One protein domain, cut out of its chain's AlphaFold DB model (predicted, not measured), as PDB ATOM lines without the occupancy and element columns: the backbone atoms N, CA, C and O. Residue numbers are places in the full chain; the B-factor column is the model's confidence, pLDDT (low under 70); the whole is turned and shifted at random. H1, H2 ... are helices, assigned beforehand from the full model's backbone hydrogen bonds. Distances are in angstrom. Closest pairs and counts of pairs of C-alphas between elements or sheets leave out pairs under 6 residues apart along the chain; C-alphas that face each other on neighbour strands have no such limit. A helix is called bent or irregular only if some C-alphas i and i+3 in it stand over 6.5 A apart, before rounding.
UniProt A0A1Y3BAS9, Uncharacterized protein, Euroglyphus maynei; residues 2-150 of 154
ATOM      1  N   TYR A   2     -45.314  12.474   8.769       58.16
ATOM      2  CA  TYR A   2     -45.931  11.698   7.677       58.16
ATOM      3  C   TYR A   2     -45.744  10.174   7.826       58.16
ATOM      4  O   TYR A   2     -46.710   9.421   7.707       58.16
ATOM      5  N   SER A   3     -44.541   9.729   8.201       64.31
ATOM      6  CA  SER A   3     -44.208   8.313   8.427       64.31
ATOM      7  C   SER A   3     -45.039   7.691   9.550       64.31
ATOM      8  O   SER A   3     -45.597   6.618   9.369       64.31
ATOM      9  N   PHE A   4     -45.259   8.408  10.661       67.81
ATOM     10  CA  PHE A   4     -46.144   7.955  11.747       67.81
ATOM     11  C   PHE A   4     -47.589   7.753  11.280       67.81
ATOM     12  O   PHE A   4     -48.180   6.707  11.532       67.81
ATOM     13  N   SER A   5     -48.152   8.728  10.558       72.56
ATOM     14  CA  SER A   5     -49.517   8.626  10.024       72.56
ATOM     15  C   SER A   5     -49.653   7.462   9.034       72.56
ATOM     16  O   SER A   5     -50.600   6.677   9.106       72.56
ATOM     17  N   ARG A   6     -48.661   7.277   8.154       77.38
ATOM     18  CA  ARG A   6     -48.605   6.168   7.194       77.38
ATOM     19  C   ARG A   6     -48.490   4.808   7.886       77.38
ATOM     20  O   ARG A   6     -49.200   3.879   7.498       77.38
ATOM     21  N   THR A   7     -47.630   4.694   8.892       78.19
ATOM     22  CA  THR A   7     -47.426   3.470   9.679       78.19
ATOM     23  C   THR A   7     -48.689   3.109  10.449       78.19
ATOM     24  O   THR A   7     -49.194   1.998  10.289       78.19
ATOM     25  N   ASN A   8     -49.299   4.067  11.149       79.19
ATOM     26  CA  ASN A   8     -50.570   3.857  11.846       79.19
ATOM     27  C   ASN A   8     -51.682   3.439  10.881       79.19
ATOM     28  O   ASN A   8     -52.402   2.478  11.142       79.19
ATOM     29  N   LYS A   9     -51.788   4.102   9.721       84.19
ATOM     30  CA  LYS A   9     -52.756   3.722   8.687       84.19
ATOM     31  C   LYS A   9     -52.554   2.272   8.250       84.19
ATOM     32  O   LYS A   9     -53.528   1.534   8.191       84.19
ATOM     33  N   ARG A  10     -51.312   1.847   7.989       82.38
ATOM     34  CA  ARG A  10     -50.985   0.465   7.594       82.38
ATOM     35  C   ARG A  10     -51.344  -0.553   8.671       82.38
ATOM     36  O   ARG A  10     -51.905  -1.590   8.329       82.38
ATOM     37  N   ILE A  11     -51.057  -0.265   9.940       84.94
ATOM     38  CA  ILE A  11     -51.440  -1.131  11.065       84.94
ATOM     39  C   ILE A  11     -52.966  -1.259  11.137       84.94
ATOM     40  O   ILE A  11     -53.485  -2.360  11.282       84.94
ATOM     41  N   CYS A  12     -53.697  -0.154  10.979       84.88
ATOM     42  CA  CYS A  12     -55.155  -0.149  11.089       84.88
ATOM     43  C   CYS A  12     -55.868  -0.806   9.896       84.88
ATOM     44  O   CYS A  12     -56.930  -1.399  10.086       84.88
ATOM     45  N   THR A  13     -55.324  -0.709   8.677       89.69
ATOM     46  CA  THR A  13     -56.000  -1.193   7.459       89.69
ATOM     47  C   THR A  13     -55.551  -2.578   6.996       89.69
ATOM     48  O   THR A  13     -56.322  -3.269   6.332       89.69
ATOM     49  N   ASN A  14     -54.336  -3.024   7.330       89.62
ATOM     50  CA  ASN A  14     -53.836  -4.340   6.936       89.62
ATOM     51  C   ASN A  14     -54.070  -5.365   8.054       89.62
ATOM     52  O   ASN A  14     -53.443  -5.298   9.108       89.62
ATOM     53  N   LYS A  15     -54.924  -6.366   7.801       87.50
ATOM     54  CA  LYS A  15     -55.289  -7.392   8.792       87.50
ATOM     55  C   LYS A  15     -54.081  -8.175   9.325       87.50
ATOM     56  O   LYS A  15     -53.988  -8.371  10.530       87.50
ATOM     57  N   LYS A  16     -53.137  -8.567   8.458       85.19
ATOM     58  CA  LYS A  16     -51.910  -9.279   8.863       85.19
ATOM     59  C   LYS A  16     -51.054  -8.402   9.775       85.19
ATOM     60  O   LYS A  16     -50.611  -8.856  10.826       85.19
ATOM     61  N   ARG A  17     -50.862  -7.133   9.397       81.44
ATOM     62  CA  ARG A  17     -50.070  -6.185  10.187       81.44
ATOM     63  C   ARG A  17     -50.728  -5.864  11.526       81.44
ATOM     64  O   ARG A  17     -50.047  -5.816  12.539       81.44
ATOM     65  N   ARG A  18     -52.055  -5.723  11.544       87.06
ATOM     66  CA  ARG A  18     -52.836  -5.536  12.768       87.06
ATOM     67  C   ARG A  18     -52.647  -6.693  13.745       87.06
ATOM     68  O   ARG A  18     -52.400  -6.442  14.916       87.06
ATOM     69  N   THR A  19     -52.756  -7.938  13.280       86.50
ATOM     70  CA  THR A  19     -52.550  -9.121  14.130       86.50
ATOM     71  C   THR A  19     -51.129  -9.169  14.683       86.50
ATOM     72  O   THR A  19     -50.957  -9.355  15.879       86.50
ATOM     73  N   SER A  20     -50.126  -8.927  13.839       82.44
ATOM     74  CA  SER A  20     -48.719  -8.858  14.252       82.44
ATOM     75  C   SER A  20     -48.486  -7.811  15.352       82.44
ATOM     76  O   SER A  20     -47.921  -8.113  16.401       82.44
ATOM     77  N   PHE A  21     -49.035  -6.605  15.167       83.44
ATOM     78  CA  PHE A  21     -48.997  -5.536  16.165       83.44
ATOM     79  C   PHE A  21     -49.676  -5.927  17.483       83.44
ATOM     80  O   PHE A  21     -49.124  -5.694  18.554       83.44
ATOM     81  N   LEU A  22     -50.857  -6.544  17.426       85.62
ATOM     82  CA  LEU A  22     -51.560  -6.988  18.630       85.62
ATOM     83  C   LEU A  22     -50.793  -8.088  19.373       85.62
ATOM     84  O   LEU A  22     -50.709  -8.013  20.593       85.62
ATOM     85  N   ASN A  23     -50.156  -9.023  18.665       82.44
ATOM     86  CA  ASN A  23     -49.311 -10.055  19.277       82.44
ATOM     87  C   ASN A  23     -48.110  -9.447  20.023       82.44
ATOM     88  O   ASN A  23     -47.741  -9.921  21.098       82.44
ATOM     89  N   LEU A  24     -47.510  -8.386  19.470       81.50
ATOM     90  CA  LEU A  24     -46.460  -7.632  20.155       81.50
ATOM     91  C   LEU A  24     -46.996  -6.962  21.428       81.50
ATOM     92  O   LEU A  24     -46.356  -7.039  22.474       81.50
ATOM     93  N   ILE A  25     -48.173  -6.333  21.364       83.38
ATOM     94  CA  ILE A  25     -48.795  -5.700  22.534       83.38
ATOM     95  C   ILE A  25     -49.155  -6.737  23.600       83.38
ATOM     96  O   ILE A  25     -48.862  -6.515  24.769       83.38
ATOM     97  N   GLU A  26     -49.742  -7.872  23.231       84.00
ATOM     98  CA  GLU A  26     -50.079  -8.939  24.179       84.00
ATOM     99  C   GLU A  26     -48.847  -9.442  24.930       84.00
ATOM    100  O   GLU A  26     -48.915  -9.640  26.141       84.00
ATOM    101  N   CYS A  27     -47.711  -9.559  24.242       82.00
ATOM    102  CA  CYS A  27     -46.472  -9.985  24.873       82.00
ATOM    103  C   CYS A  27     -45.779  -8.872  25.688       82.00
ATOM    104  O   CYS A  27     -45.197  -9.126  26.739       82.00
ATOM    105  N   GLY A  28     -45.838  -7.623  25.217       74.56
ATOM    106  CA  GLY A  28     -45.056  -6.508  25.757       74.56
ATOM    107  C   GLY A  28     -45.807  -5.539  26.674       74.56
ATOM    108  O   GLY A  28     -45.167  -4.653  27.241       74.56
ATOM    109  N   ARG A  29     -47.137  -5.653  26.839       78.94
ATOM    110  CA  ARG A  29     -47.953  -4.627  27.530       78.94
ATOM    111  C   ARG A  29     -47.503  -4.345  28.964       78.94
ATOM    112  O   ARG A  29     -47.533  -3.202  29.401       78.94
ATOM    113  N   GLU A  30     -47.070  -5.369  29.694       74.38
ATOM    114  CA  GLU A  30     -46.644  -5.228  31.098       74.38
ATOM    115  C   GLU A  30     -45.259  -4.584  31.204       74.38
ATOM    116  O   GLU A  30     -44.852  -4.104  32.257       74.38
ATOM    117  N   GLN A  31     -44.563  -4.507  30.073       72.62
ATOM    118  CA  GLN A  31     -43.201  -4.023  29.930       72.62
ATOM    119  C   GLN A  31     -43.161  -2.682  29.186       72.62
ATOM    120  O   GLN A  31     -42.092  -2.194  28.834       72.62
ATOM    121  N   ILE A  32     -44.313  -2.020  29.003       73.06
ATOM    122  CA  ILE A  32     -44.391  -0.631  28.524       73.06
ATOM    123  C   ILE A  32     -43.412   0.300  29.269       73.06
ATOM    124  O   ILE A  32     -42.756   1.090  28.588       73.06
ATOM    125  N   PRO A  33     -43.219   0.203  30.606       80.06
ATOM    126  CA  PRO A  33     -42.214   1.012  31.302       80.06
ATOM    127  C   PRO A  33     -40.787   0.794  30.778       80.06
ATOM    128  O   PRO A  33     -40.029   1.746  30.618       80.06
ATOM    129  N   ILE A  34     -40.438  -0.445  30.426       76.25
ATOM    130  CA  ILE A  34     -39.125  -0.792  29.878       76.25
ATOM    131  C   ILE A  34     -38.894  -0.121  28.517       76.25
ATOM    132  O   ILE A  34     -37.792   0.367  28.248       76.25
ATOM    133  N   PHE A  35     -39.915  -0.086  27.660       76.50
ATOM    134  CA  PHE A  35     -39.848   0.616  26.375       76.50
ATOM    135  C   PHE A  35     -39.827   2.130  26.551       76.50
ATOM    136  O   PHE A  35     -39.108   2.821  25.829       76.50
ATOM    137  N   ALA A  36     -40.559   2.642  27.541       81.06
ATOM    138  CA  ALA A  36     -40.516   4.049  27.907       81.06
ATOM    139  C   ALA A  36     -39.100   4.472  28.327       81.06
ATOM    140  O   ALA A  36     -38.650   5.535  27.906       81.06
ATOM    141  N   ASP A  37     -38.359   3.632  29.056       86.31
ATOM    142  CA  ASP A  37     -36.962   3.907  29.413       86.31
ATOM    143  C   ASP A  37     -36.036   3.950  28.193       86.31
ATOM    144  O   ASP A  37     -35.186   4.834  28.094       86.31
ATOM    145  N   VAL A  38     -36.207   3.033  27.234       85.88
ATOM    146  CA  VAL A  38     -35.434   3.047  25.977       85.88
ATOM    147  C   VAL A  38     -35.695   4.342  25.210       85.88
ATOM    148  O   VAL A  38     -34.751   5.039  24.835       85.88
ATOM    149  N   LEU A  39     -36.967   4.712  25.039       83.62
ATOM    150  CA  LEU A  39     -37.352   5.949  24.362       83.62
ATOM    151  C   LEU A  39     -36.874   7.191  25.116       83.62
ATOM    152  O   LEU A  39     -36.431   8.151  24.488       83.62
ATOM    153  N   LYS A  40     -36.921   7.182  26.450       87.81
ATOM    154  CA  LYS A  40     -36.422   8.272  27.290       87.81
ATOM    155  C   LYS A  40     -34.917   8.442  27.134       87.81
ATOM    156  O   LYS A  40     -34.460   9.573  26.988       87.81
ATOM    157  N   ASN A  41     -34.151   7.355  27.130       89.88
ATOM    158  CA  ASN A  41     -32.703   7.425  26.961       89.88
ATOM    159  C   ASN A  41     -32.314   7.873  25.547       89.88
ATOM    160  O   ASN A  41     -31.482   8.764  25.412       89.88
ATOM    161  N   LEU A  42     -32.989   7.365  24.512       88.69
ATOM    162  CA  LEU A  42     -32.830   7.861  23.141       88.69
ATOM    163  C   LEU A  42     -33.145   9.362  23.046       88.69
ATOM    164  O   LEU A  42     -32.378  10.141  22.486       88.69
ATOM    165  N   THR A  43     -34.255   9.790  23.651       87.50
ATOM    166  CA  THR A  43     -34.652  11.205  23.699       87.50
ATOM    167  C   THR A  43     -33.609  12.047  24.434       87.50
ATOM    168  O   THR A  43     -33.326  13.170  24.026       87.50
ATOM    169  N   THR A  44     -33.018  11.510  25.502       90.56
ATOM    170  CA  THR A  44     -31.965  12.165  26.287       90.56
ATOM    171  C   THR A  44     -30.699  12.359  25.456       90.56
ATOM    172  O   THR A  44     -30.170  13.470  25.410       90.56
ATOM    173  N   ASP A  45     -30.255  11.322  24.743       91.38
ATOM    174  CA  ASP A  45     -29.120  11.413  23.823       91.38
ATOM    175  C   ASP A  45     -29.378  12.475  22.748       91.38
ATOM    176  O   ASP A  45     -28.517  13.312  22.476       91.38
ATOM    177  N   PHE A  46     -30.584  12.512  22.176       90.19
ATOM    178  CA  PHE A  46     -30.906  13.471  21.119       90.19
ATOM    179  C   PHE A  46     -31.008  14.916  21.622       90.19
ATOM    180  O   PHE A  46     -30.691  15.830  20.870       90.19
ATOM    181  N   HIS A  47     -31.355  15.148  22.889       89.44
ATOM    182  CA  HIS A  47     -31.217  16.480  23.495       89.44
ATOM    183  C   HIS A  47     -29.747  16.864  23.720       89.44
ATOM    184  O   HIS A  47     -29.382  18.037  23.640       89.44
ATOM    185  N   ALA A  48     -28.889  15.887  24.016       90.12
ATOM    186  CA  ALA A  48     -27.478  16.125  24.272       90.12
ATOM    187  C   ALA A  48     -26.688  16.455  23.002       90.12
ATOM    188  O   ALA A  48     -25.824  17.336  23.023       90.12
ATOM    189  N   ILE A  49     -26.969  15.766  21.898       90.69
ATOM    190  CA  ILE A  49     -26.180  15.835  20.661       90.69
ATOM    191  C   ILE A  49     -26.026  17.261  20.093       90.69
ATOM    192  O   ILE A  49     -24.887  17.619  19.778       90.69
ATOM    193  N   PRO A  50     -27.064  18.120  20.021       87.50
ATOM    194  CA  PRO A  50     -26.918  19.507  19.565       87.50
ATOM    195  C   PRO A  50     -25.885  20.314  20.360       87.50
ATOM    196  O   PRO A  50     -25.234  21.210  19.826       87.50
ATOM    197  N   THR A  51     -25.664  19.976  21.635       87.75
ATOM    198  CA  THR A  51     -24.678  20.665  22.486       87.75
ATOM    199  C   THR A  51     -23.233  20.248  22.208       87.75
ATOM    200  O   THR A  51     -22.293  20.884  22.692       87.75
ATOM    201  N   PHE A  52     -23.023  19.191  21.419       88.25
ATOM    202  CA  PHE A  52     -21.690  18.742  21.057       88.25
ATOM    203  C   PHE A  52     -21.011  19.766  20.140       88.25
ATOM    204  O   PHE A  52     -21.573  20.192  19.128       88.25
ATOM    205  N   LYS A  53     -19.783  20.165  20.501       85.69
ATOM    206  CA  LYS A  53     -19.065  21.263  19.828       85.69
ATOM    207  C   LYS A  53     -18.720  20.958  18.369       85.69
ATOM    208  O   LYS A  53     -18.752  21.858  17.537       85.69
ATOM    209  N   LYS A  54     -18.356  19.710  18.053       86.00
ATOM    210  CA  LYS A  54     -17.982  19.307  16.688       86.00
ATOM    211  C   LYS A  54     -19.244  18.976  15.897       86.00
ATOM    212  O   LYS A  54     -19.750  17.859  15.976       86.00
ATOM    213  N   GLN A  55     -19.751  19.962  15.164       84.75
ATOM    214  CA  GLN A  55     -21.056  19.884  14.502       84.75
ATOM    215  C   GLN A  55     -21.132  18.759  13.458       84.75
ATOM    216  O   GLN A  55     -22.125  18.040  13.397       84.75
ATOM    217  N   ASN A  56     -20.034  18.505  12.740       83.44
ATOM    218  CA  ASN A  56     -19.914  17.412  11.768       83.44
ATOM    219  C   ASN A  56     -20.064  16.001  12.368       83.44
ATOM    220  O   ASN A  56     -20.255  15.038  11.631       83.44
ATOM    221  N   LEU A  57     -19.968  15.858  13.692       85.81
ATOM    222  CA  LEU A  57     -20.194  14.590  14.384       85.81
ATOM    223  C   LEU A  57     -21.628  14.441  14.902       85.81
ATOM    224  O   LEU A  57     -21.968  13.364  15.375       85.81
ATOM    225  N   ARG A  58     -22.489  15.460  14.799       87.62
ATOM    226  CA  ARG A  58     -23.855  15.399  15.342       87.62
ATOM    227  C   ARG A  58     -24.731  14.361  14.632       87.62
ATOM    228  O   ARG A  58     -25.342  13.554  15.324       87.62
ATOM    229  N   ILE A  59     -24.723  14.306  13.293       85.31
ATOM    230  CA  ILE A  59     -25.413  13.238  12.534       85.31
ATOM    231  C   ILE A  59     -24.842  11.856  12.881       85.31
ATOM    232  O   ILE A  59     -25.617  11.014  13.329       85.31
ATOM    233  N   PRO A  60     -23.516  11.612  12.778       86.75
ATOM    234  CA  PRO A  60     -22.928  10.338  13.193       86.75
ATOM    235  C   PRO A  60     -23.338   9.896  14.603       86.75
ATOM    236  O   PRO A  60     -23.702   8.743  14.813       86.75
ATOM    237  N   LEU A  61     -23.329  10.814  15.574       89.06
ATOM    238  CA  LEU A  61     -23.736  10.526  16.950       89.06
ATOM    239  C   LEU A  61     -25.228  10.191  17.062       89.06
ATOM    240  O   LEU A  61     -25.575   9.255  17.782       89.06
ATOM    241  N   ALA A  62     -26.100  10.911  16.351       88.19
ATOM    242  CA  ALA A  62     -27.537  10.638  16.324       88.19
ATOM    243  C   ALA A  62     -27.832   9.259  15.729       88.19
ATOM    244  O   ALA A  62     -28.592   8.483  16.305       88.19
ATOM    245  N   CYS A  63     -27.157   8.923  14.633       86.62
ATOM    246  CA  CYS A  63     -27.256   7.624  13.984       86.62
ATOM    247  C   CYS A  63     -26.796   6.494  14.904       86.62
ATOM    248  O   CYS A  63     -27.545   5.552  15.150       86.62
ATOM    249  N   CYS A  64     -25.609   6.613  15.496       88.25
ATOM    250  CA  CYS A  64     -25.095   5.588  16.401       88.25
ATOM    251  C   CYS A  64     -25.946   5.444  17.674       88.25
ATOM    252  O   CYS A  64     -26.171   4.324  18.133       88.25
ATOM    253  N   SER A  65     -26.462   6.545  18.234       89.56
ATOM    254  CA  SER A  65     -27.395   6.499  19.369       89.56
ATOM    255  C   SER A  65     -28.697   5.786  18.997       89.56
ATOM    256  O   SER A  65     -29.138   4.902  19.733       89.56
ATOM    257  N   TYR A  66     -29.270   6.092  17.828       87.25
ATOM    258  CA  TYR A  66     -30.463   5.412  17.331       87.25
ATOM    259  C   TYR A  66     -30.263   3.898  17.240       87.25
ATOM    260  O   TYR A  66     -31.042   3.157  17.835       87.25
ATOM    261  N   TYR A  67     -29.210   3.433  16.560       84.75
ATOM    262  CA  TYR A  67     -28.966   1.996  16.403       84.75
ATOM    263  C   TYR A  67     -28.676   1.301  17.735       84.75
ATOM    264  O   TYR A  67     -29.214   0.227  17.991       84.75
ATOM    265  N   LYS A  68     -27.931   1.943  18.645       87.94
ATOM    266  CA  LYS A  68     -27.729   1.422  20.005       87.94
ATOM    267  C   LYS A  68     -29.060   1.196  20.725       87.94
ATOM    268  O   LYS A  68     -29.279   0.131  21.299       87.94
ATOM    269  N   TRP A  69     -29.943   2.194  20.742       87.56
ATOM    270  CA  TRP A  69     -31.216   2.079  21.456       87.56
ATOM    271  C   TRP A  69     -32.230   1.196  20.723       87.56
ATOM    272  O   TRP A  69     -33.030   0.547  21.398       87.56
ATOM    273  N   LYS A  70     -32.154   1.094  19.386       84.81
ATOM    274  CA  LYS A  70     -32.866   0.085  18.585       84.81
ATOM    275  C   LYS A  70     -32.478  -1.318  19.057       84.81
ATOM    276  O   LYS A  70     -33.359  -2.044  19.511       84.81
ATOM    277  N   HIS A  71     -31.184  -1.644  19.063       84.88
ATOM    278  CA  HIS A  71     -30.677  -2.947  19.501       84.88
ATOM    279  C   HIS A  71     -31.094  -3.259  20.941       84.88
ATOM    280  O   HIS A  71     -31.622  -4.328  21.224       84.88
ATOM    281  N   VAL A  72     -30.936  -2.305  21.868       86.88
ATOM    282  CA  VAL A  72     -31.386  -2.485  23.259       86.88
ATOM    283  C   VAL A  72     -32.897  -2.735  23.333       86.88
ATOM    284  O   VAL A  72     -33.334  -3.561  24.127       86.88
ATOM    285  N   GLY A  73     -33.711  -2.031  22.542       84.31
ATOM    286  CA  GLY A  73     -35.160  -2.229  22.501       84.31
ATOM    287  C   GLY A  73     -35.555  -3.613  21.983       84.31
ATOM    288  O   GLY A  73     -36.363  -4.292  22.619       84.31
ATOM    289  N   VAL A  74     -34.950  -4.042  20.873       83.25
ATOM    290  CA  VAL A  74     -35.183  -5.357  20.256       83.25
ATOM    291  C   VAL A  74     -34.732  -6.479  21.188       83.25
ATOM    292  O   VAL A  74     -35.534  -7.358  21.488       83.25
ATOM    293  N   ASP A  75     -33.528  -6.402  21.759       86.19
ATOM    294  CA  ASP A  75     -33.014  -7.386  22.724       86.19
ATOM    295  C   ASP A  75     -33.954  -7.595  23.909       86.19
ATOM    296  O   ASP A  75     -34.118  -8.708  24.414       86.19
ATOM    297  N   LYS A  76     -34.570  -6.513  24.395       84.94
ATOM    298  CA  LYS A  76     -35.535  -6.608  25.488       84.94
ATOM    299  C   LYS A  76     -36.805  -7.328  25.046       84.94
ATOM    300  O   LYS A  76     -37.303  -8.145  25.812       84.94
ATOM    301  N   ILE A  77     -37.289  -7.095  23.828       80.88
ATOM    302  CA  ILE A  77     -38.436  -7.824  23.263       80.88
ATOM    303  C   ILE A  77     -38.094  -9.298  23.086       80.88
ATOM    304  O   ILE A  77     -38.867 -10.138  23.531       80.88
ATOM    305  N   VAL A  78     -36.910  -9.611  22.556       84.38
ATOM    306  CA  VAL A  78     -36.428 -10.989  22.400       84.38
ATOM    307  C   VAL A  78     -36.385 -11.723  23.738       84.38
ATOM    308  O   VAL A  78     -36.814 -12.868  23.840       84.38
ATOM    309  N   LYS A  79     -35.918 -11.062  24.800       85.44
ATOM    310  CA  LYS A  79     -35.864 -11.657  26.145       85.44
ATOM    311  C   LYS A  79     -37.239 -11.836  26.783       85.44
ATOM    312  O   LYS A  79     -37.437 -12.795  27.521       85.44
ATOM    313  N   LEU A  80     -38.165 -10.915  26.533       83.94
ATOM    314  CA  LEU A  80     -39.520 -10.956  27.086       83.94
ATOM    315  C   LEU A  80     -40.423 -11.947  26.345       83.94
ATOM    316  O   LEU A  80     -41.295 -12.562  26.952       83.94
ATOM    317  N   CYS A  81     -40.192 -12.112  25.046       81.88
ATOM    318  CA  CYS A  81     -41.052 -12.843  24.130       81.88
ATOM    319  C   CYS A  81     -40.314 -13.971  23.391       81.88
ATOM    320  O   CYS A  81     -40.552 -14.141  22.201       81.88
ATOM    321  N   PRO A  82     -39.470 -14.793  24.046       82.25
ATOM    322  CA  PRO A  82     -38.425 -15.584  23.381       82.25
ATOM    323  C   PRO A  82     -38.920 -16.532  22.283       82.25
ATOM    324  O   PRO A  82     -38.184 -16.826  21.346       82.25
ATOM    325  N   THR A  83     -40.165 -17.004  22.370       83.00
ATOM    326  CA  THR A  83     -40.778 -17.921  21.396       83.00
ATOM    327  C   THR A  83     -41.687 -17.229  20.375       83.00
ATOM    328  O   THR A  83     -42.215 -17.891  19.485       83.00
ATOM    329  N   ASN A  84     -41.915 -15.918  20.491       80.06
ATOM    330  CA  ASN A  84     -42.823 -15.150  19.641       80.06
ATOM    331  C   ASN A  84     -42.032 -14.349  18.597       80.06
ATOM    332  O   ASN A  84     -41.912 -13.127  18.669       80.06
ATOM    333  N   THR A  85     -41.511 -15.059  17.597       80.31
ATOM    334  CA  THR A  85     -40.716 -14.477  16.503       80.31
ATOM    335  C   THR A  85     -41.459 -13.371  15.750       80.31
ATOM    336  O   THR A  85     -40.854 -12.372  15.377       80.31
ATOM    337  N   ALA A  86     -42.784 -13.482  15.615       78.62
ATOM    338  CA  ALA A  86     -43.615 -12.446  15.004       78.62
ATOM    339  C   ALA A  86     -43.584 -11.120  15.786       78.62
ATOM    340  O   ALA A  86     -43.598 -10.052  15.179       78.62
ATOM    341  N   ALA A  87     -43.511 -11.163  17.121       74.81
ATOM    342  CA  ALA A  87     -43.365  -9.958  17.935       74.81
ATOM    343  C   ALA A  87     -41.981  -9.311  17.762       74.81
ATOM    344  O   ALA A  87     -41.885  -8.085  17.742       74.81
ATOM    345  N   HIS A  88     -40.925 -10.117  17.597       80.69
ATOM    346  CA  HIS A  88     -39.569  -9.613  17.351       80.69
ATOM    347  C   HIS A  88     -39.514  -8.859  16.018       80.69
ATOM    348  O   HIS A  88     -39.143  -7.686  15.980       80.69
ATOM    349  N   GLU A  89     -39.998  -9.497  14.949       81.06
ATOM    350  CA  GLU A  89     -40.079  -8.890  13.619       81.06
ATOM    351  C   GLU A  89     -40.967  -7.639  13.620       81.06
ATOM    352  O   GLU A  89     -40.655  -6.638  12.974       81.06
ATOM    353  N   GLU A  90     -42.102  -7.653  14.325       81.44
ATOM    354  CA  GLU A  90     -42.984  -6.487  14.397       81.44
ATOM    355  C   GLU A  90     -42.296  -5.294  15.061       81.44
ATOM    356  O   GLU A  90     -42.465  -4.166  14.595       81.44
ATOM    357  N   ALA A  91     -41.511  -5.531  16.110       79.25
ATOM    358  CA  ALA A  91     -40.787  -4.491  16.820       79.25
ATOM    359  C   ALA A  91     -39.727  -3.810  15.956       79.25
ATOM    360  O   ALA A  91     -39.686  -2.579  15.889       79.25
ATOM    361  N   GLU A  92     -38.917  -4.601  15.252       78.62
ATOM    362  CA  GLU A  92     -37.944  -4.095  14.282       78.62
ATOM    363  C   GLU A  92     -38.646  -3.293  13.191       78.62
ATOM    364  O   GLU A  92     -38.322  -2.129  12.957       78.62
ATOM    365  N   ASN A  93     -39.702  -3.865  12.612       78.69
ATOM    366  CA  ASN A  93     -40.466  -3.200  11.572       78.69
ATOM    367  C   ASN A  93     -41.132  -1.900  12.056       78.69
ATOM    368  O   ASN A  93     -41.304  -0.987  11.254       78.69
ATOM    369  N   LEU A  94     -41.568  -1.798  13.318       76.31
ATOM    370  CA  LEU A  94     -42.114  -0.554  13.875       76.31
ATOM    371  C   LEU A  94     -41.024   0.509  13.994       76.31
ATOM    372  O   LEU A  94     -41.235   1.641  13.561       76.31
ATOM    373  N   LEU A  95     -39.870   0.143  14.554       74.94
ATOM    374  CA  LEU A  95     -38.731   1.047  14.700       74.94
ATOM    375  C   LEU A  95     -38.279   1.557  13.336       74.94
ATOM    376  O   LEU A  95     -38.170   2.767  13.156       74.94
ATOM    377  N   GLU A  96     -38.132   0.665  12.360       74.56
ATOM    378  CA  GLU A  96     -37.814   1.014  10.978       74.56
ATOM    379  C   GLU A  96     -38.922   1.836  10.326       74.56
ATOM    380  O   GLU A  96     -38.644   2.872   9.746       74.56
ATOM    381  N   SER A  97     -40.198   1.478  10.467       71.12
ATOM    382  CA  SER A  97     -41.291   2.232   9.831       71.12
ATOM    383  C   SER A  97     -41.473   3.647  10.397       71.12
ATOM    384  O   SER A  97     -42.055   4.506   9.730       71.12
ATOM    385  N   TYR A  98     -41.024   3.911  11.629       67.88
ATOM    386  CA  TYR A  98     -41.043   5.252  12.217       67.88
ATOM    387  C   TYR A  98     -39.780   6.064  11.920       67.88
ATOM    388  O   TYR A  98     -39.853   7.295  11.910       67.88
ATOM    389  N   SER A  99     -38.652   5.403  11.671       67.56
ATOM    390  CA  SER A  99     -37.351   6.043  11.466       67.56
ATOM    391  C   SER A  99     -36.868   6.058  10.013       67.56
ATOM    392  O   SER A  99     -36.016   6.885   9.690       67.56
ATOM    393  N   SER A 100     -37.416   5.207   9.132       62.47
ATOM    394  CA  SER A 100     -36.880   4.929   7.789       62.47
ATOM    395  C   SER A 100     -36.772   6.174   6.933       62.47
ATOM    396  O   SER A 100     -35.798   6.339   6.217       62.47
ATOM    397  N   ASP A 101     -37.750   7.072   7.005       60.03
ATOM    398  CA  ASP A 101     -37.763   8.226   6.106       60.03
ATOM    399  C   ASP A 101     -36.742   9.296   6.528       60.03
ATOM    400  O   ASP A 101     -36.308  10.082   5.692       60.03
ATOM    401  N   LEU A 102     -36.350   9.333   7.808       64.19
ATOM    402  CA  LEU A 102     -35.446  10.356   8.338       64.19
ATOM    403  C   LEU A 102     -34.026   9.808   8.516       64.19
ATOM    404  O   LEU A 102     -33.075  10.337   7.954       64.19
ATOM    405  N   LEU A 103     -33.870   8.716   9.264       67.25
ATOM    406  CA  LEU A 103     -32.555   8.198   9.636       67.25
ATOM    407  C   LEU A 103     -31.915   7.354   8.533       67.25
ATOM    408  O   LEU A 103     -30.699   7.402   8.398       67.25
ATOM    409  N   ALA A 104     -32.682   6.654   7.687       63.25
ATOM    410  CA  ALA A 104     -32.069   5.880   6.598       63.25
ATOM    411  C   ALA A 104     -31.383   6.782   5.554       63.25
ATOM    412  O   ALA A 104     -30.372   6.395   4.980       63.25
ATOM    413  N   VAL A 105     -31.899   8.000   5.345       63.00
ATOM    414  CA  VAL A 105     -31.292   8.990   4.440       63.00
ATOM    415  C   VAL A 105     -30.086   9.668   5.093       63.00
ATOM    416  O   VAL A 105     -29.048   9.826   4.458       63.00
ATOM    417  N   LEU A 106     -30.207  10.059   6.364       70.62
ATOM    418  CA  LEU A 106     -29.173  10.827   7.066       70.62
ATOM    419  C   LEU A 106     -27.979   9.981   7.508       70.62
ATOM    420  O   LEU A 106     -26.863  10.491   7.589       70.62
ATOM    421  N   CYS A 107     -28.204   8.709   7.831       75.81
ATOM    422  CA  CYS A 107     -27.183   7.890   8.469       75.81
ATOM    423  C   CYS A 107     -26.197   7.251   7.499       75.81
ATOM    424  O   CYS A 107     -25.098   6.928   7.940       75.81
ATOM    425  N   GLY A 108     -26.516   7.144   6.202       70.25
ATOM    426  CA  GLY A 108     -25.588   6.637   5.183       70.25
ATOM    427  C   GLY A 108     -24.872   5.354   5.632       70.25
ATOM    428  O   GLY A 108     -25.519   4.350   5.912       70.25
ATOM    429  N   ASP A 109     -23.541   5.423   5.763       64.56
ATOM    430  CA  ASP A 109     -22.669   4.312   6.189       64.56
ATOM    431  C   ASP A 109     -22.706   3.973   7.695       64.56
ATOM    432  O   ASP A 109     -22.062   3.016   8.128       64.56
ATOM    433  N   TYR A 110     -23.347   4.792   8.531       65.75
ATOM    434  CA  TYR A 110     -23.481   4.517   9.961       65.75
ATOM    435  C   TYR A 110     -24.655   3.566  10.155       65.75
ATOM    436  O   TYR A 110     -25.804   3.995  10.227       65.75
ATOM    437  N   THR A 111     -24.350   2.274  10.216       66.81
ATOM    438  CA  THR A 111     -25.311   1.189  10.443       66.81
ATOM    439  C   THR A 111     -25.078   0.518  11.797       66.81
ATOM    440  O   THR A 111     -24.125   0.840  12.515       66.81
ATOM    441  N   GLU A 112     -25.966  -0.418  12.132       60.38
ATOM    442  CA  GLU A 112     -26.026  -1.169  13.394       60.38
ATOM    443  C   GLU A 112     -24.704  -1.875  13.764       60.38
ATOM    444  O   GLU A 112     -24.414  -2.033  14.945       60.38
ATOM    445  N   GLU A 113     -23.857  -2.184  12.775       59.22
ATOM    446  CA  GLU A 113     -22.596  -2.929  12.936       59.22
ATOM    447  C   GLU A 113     -21.335  -2.103  12.625       59.22
ATOM    448  O   GLU A 113     -20.243  -2.650  12.485       59.22
ATOM    449  N   SER A 114     -21.434  -0.778  12.458       63.88
ATOM    450  CA  SER A 114     -20.247  -0.020  12.048       63.88
ATOM    451  C   SER A 114     -19.252   0.160  13.210       63.88
ATOM    452  O   SER A 114     -19.556   0.822  14.205       63.88
ATOM    453  N   ASP A 115     -17.998  -0.281  13.029       71.94
ATOM    454  CA  ASP A 115     -16.848   0.053  13.906       71.94
ATOM    455  C   ASP A 115     -16.691   1.571  14.132       71.94
ATOM    456  O   ASP A 115     -16.031   2.048  15.063       71.94
ATOM    457  N   LYS A 116     -17.277   2.367  13.228       73.62
ATOM    458  CA  LYS A 116     -17.336   3.825  13.315       73.62
ATOM    459  C   LYS A 116     -18.134   4.273  14.546       73.62
ATOM    460  O   LYS A 116     -17.753   5.274  15.155       73.62
ATOM    461  N   CYS A 117     -19.178   3.541  14.944       80.38
ATOM    462  CA  CYS A 117     -20.026   3.876  16.087       80.38
ATOM    463  C   CYS A 117     -19.352   3.635  17.439       80.38
ATOM    464  O   CYS A 117     -19.419   4.512  18.306       80.38
ATOM    465  N   GLU A 118     -18.631   2.525  17.609       77.31
ATOM    466  CA  GLU A 118     -17.927   2.211  18.863       77.31
ATOM    467  C   GLU A 118     -16.949   3.323  19.273       77.31
ATOM    468  O   GLU A 118     -16.833   3.689  20.443       77.31
ATOM    469  N   LYS A 119     -16.298   3.942  18.282       79.19
ATOM    470  CA  LYS A 119     -15.286   4.991  18.479       79.19
ATOM    471  C   LYS A 119     -15.862   6.367  18.822       79.19
ATOM    472  O   LYS A 119     -15.103   7.274  19.195       79.19
ATOM    473  N   ILE A 120     -17.166   6.581  18.634       81.69
ATOM    474  CA  ILE A 120     -17.779   7.909  18.792       81.69
ATOM    475  C   ILE A 120     -18.932   7.947  19.786       81.69
ATOM    476  O   ILE A 120     -19.153   9.005  20.361       81.69
ATOM    477  N   ILE A 121     -19.628   6.842  20.049       83.12
ATOM    478  CA  ILE A 121     -20.853   6.867  20.860       83.12
ATOM    479  C   ILE A 121     -20.617   7.294  22.316       83.12
ATOM    480  O   ILE A 121     -21.465   7.946  22.919       83.12
ATOM    481  N   SER A 122     -19.428   7.028  22.863       84.75
ATOM    482  CA  SER A 122     -19.009   7.502  24.191       84.75
ATOM    483  C   SER A 122     -18.801   9.021  24.270       84.75
ATOM    484  O   SER A 122     -18.628   9.560  25.361       84.75
ATOM    485  N   LYS A 123     -18.821   9.727  23.132       85.69
ATOM    486  CA  LYS A 123     -18.657  11.188  23.047       85.69
ATOM    487  C   LYS A 123     -19.975  11.948  23.183       85.69
ATOM    488  O   LYS A 123     -19.927  13.177  23.234       85.69
ATOM    489  N   ILE A 124     -21.123  11.261  23.234       85.44
ATOM    490  CA  ILE A 124     -22.410  11.906  23.521       85.44
ATOM    491  C   ILE A 124     -22.302  12.554  24.909       85.44
ATOM    492  O   ILE A 124     -22.004  11.860  25.885       85.44
ATOM    493  N   PRO A 125     -22.476  13.882  25.021       84.38
ATOM    494  CA  PRO A 125     -22.333  14.548  26.303       84.38
ATOM    495  C   PRO A 125     -23.454  14.119  27.255       84.38
ATOM    496  O   PRO A 125     -24.573  13.835  26.842       84.38
ATOM    497  N   GLY A 126     -23.172  14.099  28.556       85.31
ATOM    498  CA  GLY A 126     -24.208  13.816  29.545       85.31
ATOM    499  C   GLY A 126     -25.268  14.922  29.572       85.31
ATOM    500  O   GLY A 126     -24.937  16.092  29.782       85.31
ATOM    501  N   TRP A 127     -26.542  14.559  29.425       86.81
ATOM    502  CA  TRP A 127     -27.656  15.489  29.599       86.81
ATOM    503  C   TRP A 127     -28.084  15.545  31.068       86.81
ATOM    504  O   TRP A 127     -28.465  14.536  31.654       86.81
ATOM    505  N   LYS A 128     -28.013  16.732  31.676       81.81
ATOM    506  CA  LYS A 128     -28.379  16.953  33.092       81.81
ATOM    507  C   LYS A 128     -29.594  17.863  33.278       81.81
ATOM    508  O   LYS A 128     -29.987  18.136  34.407       81.81
ATOM    509  N   LYS A 129     -30.155  18.381  32.184       83.25
ATOM    510  CA  LYS A 129     -31.315  19.277  32.211       83.25
ATOM    511  C   LYS A 129     -32.608  18.457  32.110       83.25
ATOM    512  O   LYS A 129     -32.570  17.330  31.615       83.25
ATOM    513  N   PRO A 130     -33.760  19.002  32.530       83.44
ATOM    514  CA  PRO A 130     -35.048  18.418  32.174       83.44
ATOM    515  C   PRO A 130     -35.156  18.240  30.653       83.44
ATOM    516  O   PRO A 130     -34.617  19.047  29.891       83.44
ATOM    517  N   LEU A 131     -35.828  17.176  30.208       82.88
ATOM    518  CA  LEU A 131     -36.149  17.015  28.792       82.88
ATOM    519  C   LEU A 131     -37.097  18.145  28.390       82.88
ATOM    520  O   LEU A 131     -38.131  18.342  29.026       82.88
ATOM    521  N   ARG A 132     -36.735  18.894  27.348       78.12
ATOM    522  CA  ARG A 132     -37.612  19.924  26.782       78.12
ATOM    523  C   ARG A 132     -38.810  19.270  26.100       78.12
ATOM    524  O   ARG A 132     -39.926  19.773  26.179       78.12
ATOM    525  N   TRP A 133     -38.564  18.122  25.478       76.44
ATOM    526  CA  TRP A 133     -39.550  17.331  24.762       76.44
ATOM    527  C   TRP A 133     -39.561  15.895  25.284       76.44
ATOM    528  O   TRP A 133     -38.521  15.259  25.403       76.44
ATOM    529  N   ASN A 134     -40.751  15.349  25.538       73.31
ATOM    530  CA  ASN A 134     -40.907  13.952  25.973       73.31
ATOM    531  C   ASN A 134     -40.849  12.943  24.810       73.31
ATOM    532  O   ASN A 134     -41.058  11.751  25.020       73.31
ATOM    533  N   ASN A 135     -40.609  13.409  23.583       74.31
ATOM    534  CA  ASN A 135     -40.453  12.575  22.396       74.31
ATOM    535  C   ASN A 135     -39.099  12.851  21.732       74.31
ATOM    536  O   ASN A 135     -38.581  13.963  21.815       74.31
ATOM    537  N   PHE A 136     -38.562  11.850  21.033       72.94
ATOM    538  CA  PHE A 136     -37.277  11.946  20.336       72.94
ATOM    539  C   PHE A 136     -37.365  12.673  18.981       72.94
ATOM    540  O   PHE A 136     -36.337  12.989  18.394       72.94
ATOM    541  N   ILE A 137     -38.573  12.961  18.474       74.38
ATOM    542  CA  ILE A 137     -38.770  13.561  17.146       74.38
ATOM    543  C   ILE A 137     -38.324  15.023  17.130       74.38
ATOM    544  O   ILE A 137     -37.597  15.426  16.228       74.38
ATOM    545  N   LEU A 138     -38.747  15.815  18.118       78.06
ATOM    546  CA  LEU A 138     -38.424  17.245  18.168       78.06
ATOM    547  C   LEU A 138     -36.917  17.506  18.361       78.06
ATOM    548  O   LEU A 138     -36.366  18.284  17.590       78.06
ATOM    549  N   PRO A 139     -36.208  16.809  19.270       77.88
ATOM    550  CA  PRO A 139     -34.749  16.904  19.357       77.88
ATOM    551  C   PRO A 139     -34.029  16.491  18.067       77.88
ATOM    552  O   PRO A 139     -32.992  17.050  17.735       77.88
ATOM    553  N   MET A 140     -34.577  15.537  17.307       76.31
ATOM    554  CA  MET A 140     -34.036  15.182  15.990       76.31
ATOM    555  C   MET A 140     -34.101  16.344  14.998       76.31
ATOM    556  O   MET A 140     -33.157  16.545  14.241       76.31
ATOM    557  N   ILE A 141     -35.199  17.101  15.001       77.50
ATOM    558  CA  ILE A 141     -35.336  18.300  14.166       77.50
ATOM    559  C   ILE A 141     -34.305  19.347  14.600       77.50
ATOM    560  O   ILE A 141     -33.582  19.856  13.752       77.50
ATOM    561  N   GLU A 142     -34.148  19.575  15.909       81.06
ATOM    562  CA  GLU A 142     -33.132  20.497  16.444       81.06
ATOM    563  C   GLU A 142     -31.702  20.083  16.029       81.06
ATOM    564  O   GLU A 142     -30.865  20.938  15.744       81.06
ATOM    565  N   ILE A 143     -31.400  18.779  15.944       81.12
ATOM    566  CA  ILE A 143     -30.108  18.291  15.427       81.12
ATOM    567  C   ILE A 143     -29.913  18.709  13.967       81.12
ATOM    568  O   ILE A 143     -28.823  19.171  13.631       81.12
ATOM    569  N   LEU A 144     -30.936  18.560  13.123       78.62
ATOM    570  CA  LEU A 144     -30.868  18.910  11.701       78.62
ATOM    571  C   LEU A 144     -30.706  20.413  11.489       78.62
ATOM    572  O   LEU A 144     -29.790  20.831  10.787       78.62
ATOM    573  N   GLU A 145     -31.516  21.216  12.175       78.81
ATOM    574  CA  GLU A 145     -31.418  22.680  12.141       78.81
ATOM    575  C   GLU A 145     -30.030  23.152  12.595       78.81
ATOM    576  O   GLU A 145     -29.414  24.005  11.961       78.81
ATOM    577  N   SER A 146     -29.462  22.515  13.627       73.94
ATOM    578  CA  SER A 146     -28.133  22.865  14.141       73.94
ATOM    579  C   SER A 146     -26.976  22.630  13.159       73.94
ATOM    580  O   SER A 146     -25.836  22.971  13.482       73.94
ATOM    581  N   ILE A 147     -27.236  21.977  12.025       69.44
ATOM    582  CA  ILE A 147     -26.261  21.674  10.973       69.44
ATOM    583  C   ILE A 147     -26.451  22.619   9.786       69.44
ATOM    584  O   ILE A 147     -25.455  23.064   9.218       69.44
ATOM    585  N   ASP A 148     -27.692  22.981   9.452       59.25
ATOM    586  CA  ASP A 148     -27.988  23.991   8.426       59.25
ATOM    587  C   ASP A 148     -27.450  25.380   8.819       59.25
ATOM    588  O   ASP A 148     -26.890  26.098   7.984       59.25
ATOM    589  N   ASP A 149     -27.480  25.717  10.113       56.22
ATOM    590  CA  ASP A 149     -26.828  26.920  10.654       56.22
ATOM    591  C   ASP A 149     -25.290  26.897  10.492       56.22
ATOM    592  O   ASP A 149     -24.632  27.937  10.493       56.22
ATOM    593  N   ALA A 150     -24.686  25.712  10.338       51.59
ATOM    594  CA  ALA A 150     -23.250  25.539  10.105       51.59
ATOM    595  C   ALA A 150     -22.869  25.730   8.633       51.59
ATOM    596  O   ALA A 150     -21.787  26.227   8.334       51.59
TER     597      ALA A 150
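AT A GLANCE: This is residues 2 to 150 of the 154 residues of an uncharacterized protein of Euroglyphus maynei (UniProt A0A1Y3BAS9). What does the model look like? A long helical hairpin of H2b and H3 makes the core, with H7 packed beside it at the end where the two join, so that H2b, H3 and H7 form an up-and-down bundle. At the other end H4 folds back beside H3, H2a crosses H4, and H1 turns back beside H4. What is it made of? The 149 printed residues hold seven named helices, H1 to H7 in chain order, and no named strand: the class is all helix. The whole is compact, with a radius of gyration of the C-alphas of 16.0 A and spans of 46 by 31 by 30 A.

IN THESE COORDINATES: Where does the first helix begin, and what follows it? H1, residues 2 to 13, begins at C-alpha 2, (-45.931, 11.698, 7.677). H2, residues 15 to 51, was assigned as one helix by its hydrogen bonds but is bent, C-alphas 27 and 30 being 7.8 A apart: its arms are H2a, residues 15 to 27, 18.5 A long, and H2b, residues 30 to 51, 35.0 A long. H2b is itself irregular, C-alphas 30 and 33 being 7.7 A apart. Which helices come next? H3, residues 55 to 80, is 38.1 A long and only just irregular, C-alphas 56 and 59 being 6.9 A apart. H4 is residues 85 to 99, 21.4 A long, H5 103 to 107 and H6 115 to 118. H7, residues 137 to 150, is 20.8 A long and ends at C-alpha 150, (-23.250, 25.539, 10.105).

HOW THE PARTS SIT: What does H1 touch? It touches H2a only at the corner, and H4 with residues 3 to 7 alone, opposite ways at a shallow tilt of 33 degrees, only just short of steep; the closest C-alphas of H1 and H4, Phe 4 and Tyr 98, are 5.8 A apart. How do H2a and H4 stand? They touch, about perpendicular at 74 degrees, with C-alphas 24 and 87 closest at 4.5 A. What touches the hub, H3? H2b and H3 form a hairpin at 9 degrees, closest at C-alphas 49 and 58, 5.8 A; H3 and H4 form another at 21 degrees, closest at C-alphas 78 and 88, 6.1 A. H7 touches H3, closest at C-alphas 147 and 55, 6.5 A, and H2b, closest at C-alphas 143 and 50, 5.4 A. H5 touches H3, closest at C-alphas 107 and 63, 5.5 A, and H6 only just touches it, with 3 pairs of C-alphas within 8 A, the closest being 117 and 64, 5.4 A. How are the backbones? Every O i to N i+4 pair is within hydrogen-bond range in H1, H2a, H4 and H5, against 15 of 18 in H2b, 20 of 22 in H3 and 8 of 10 in H7; H6 is too short for such a pair.

THE WHOLE: How large is it, and is it cut? The two C-alphas farthest apart, Thr 83 and Ala 150, are 48.2 A apart, and the printed part has no cut. Which link is long? H6 to H7, residues 119 to 136. Where is confidence low? The pLDDT is under 70 at residues 2 to 4, 98 to 105, 109 to 114 and 147 to 150; the mean of the printed part is 79.5.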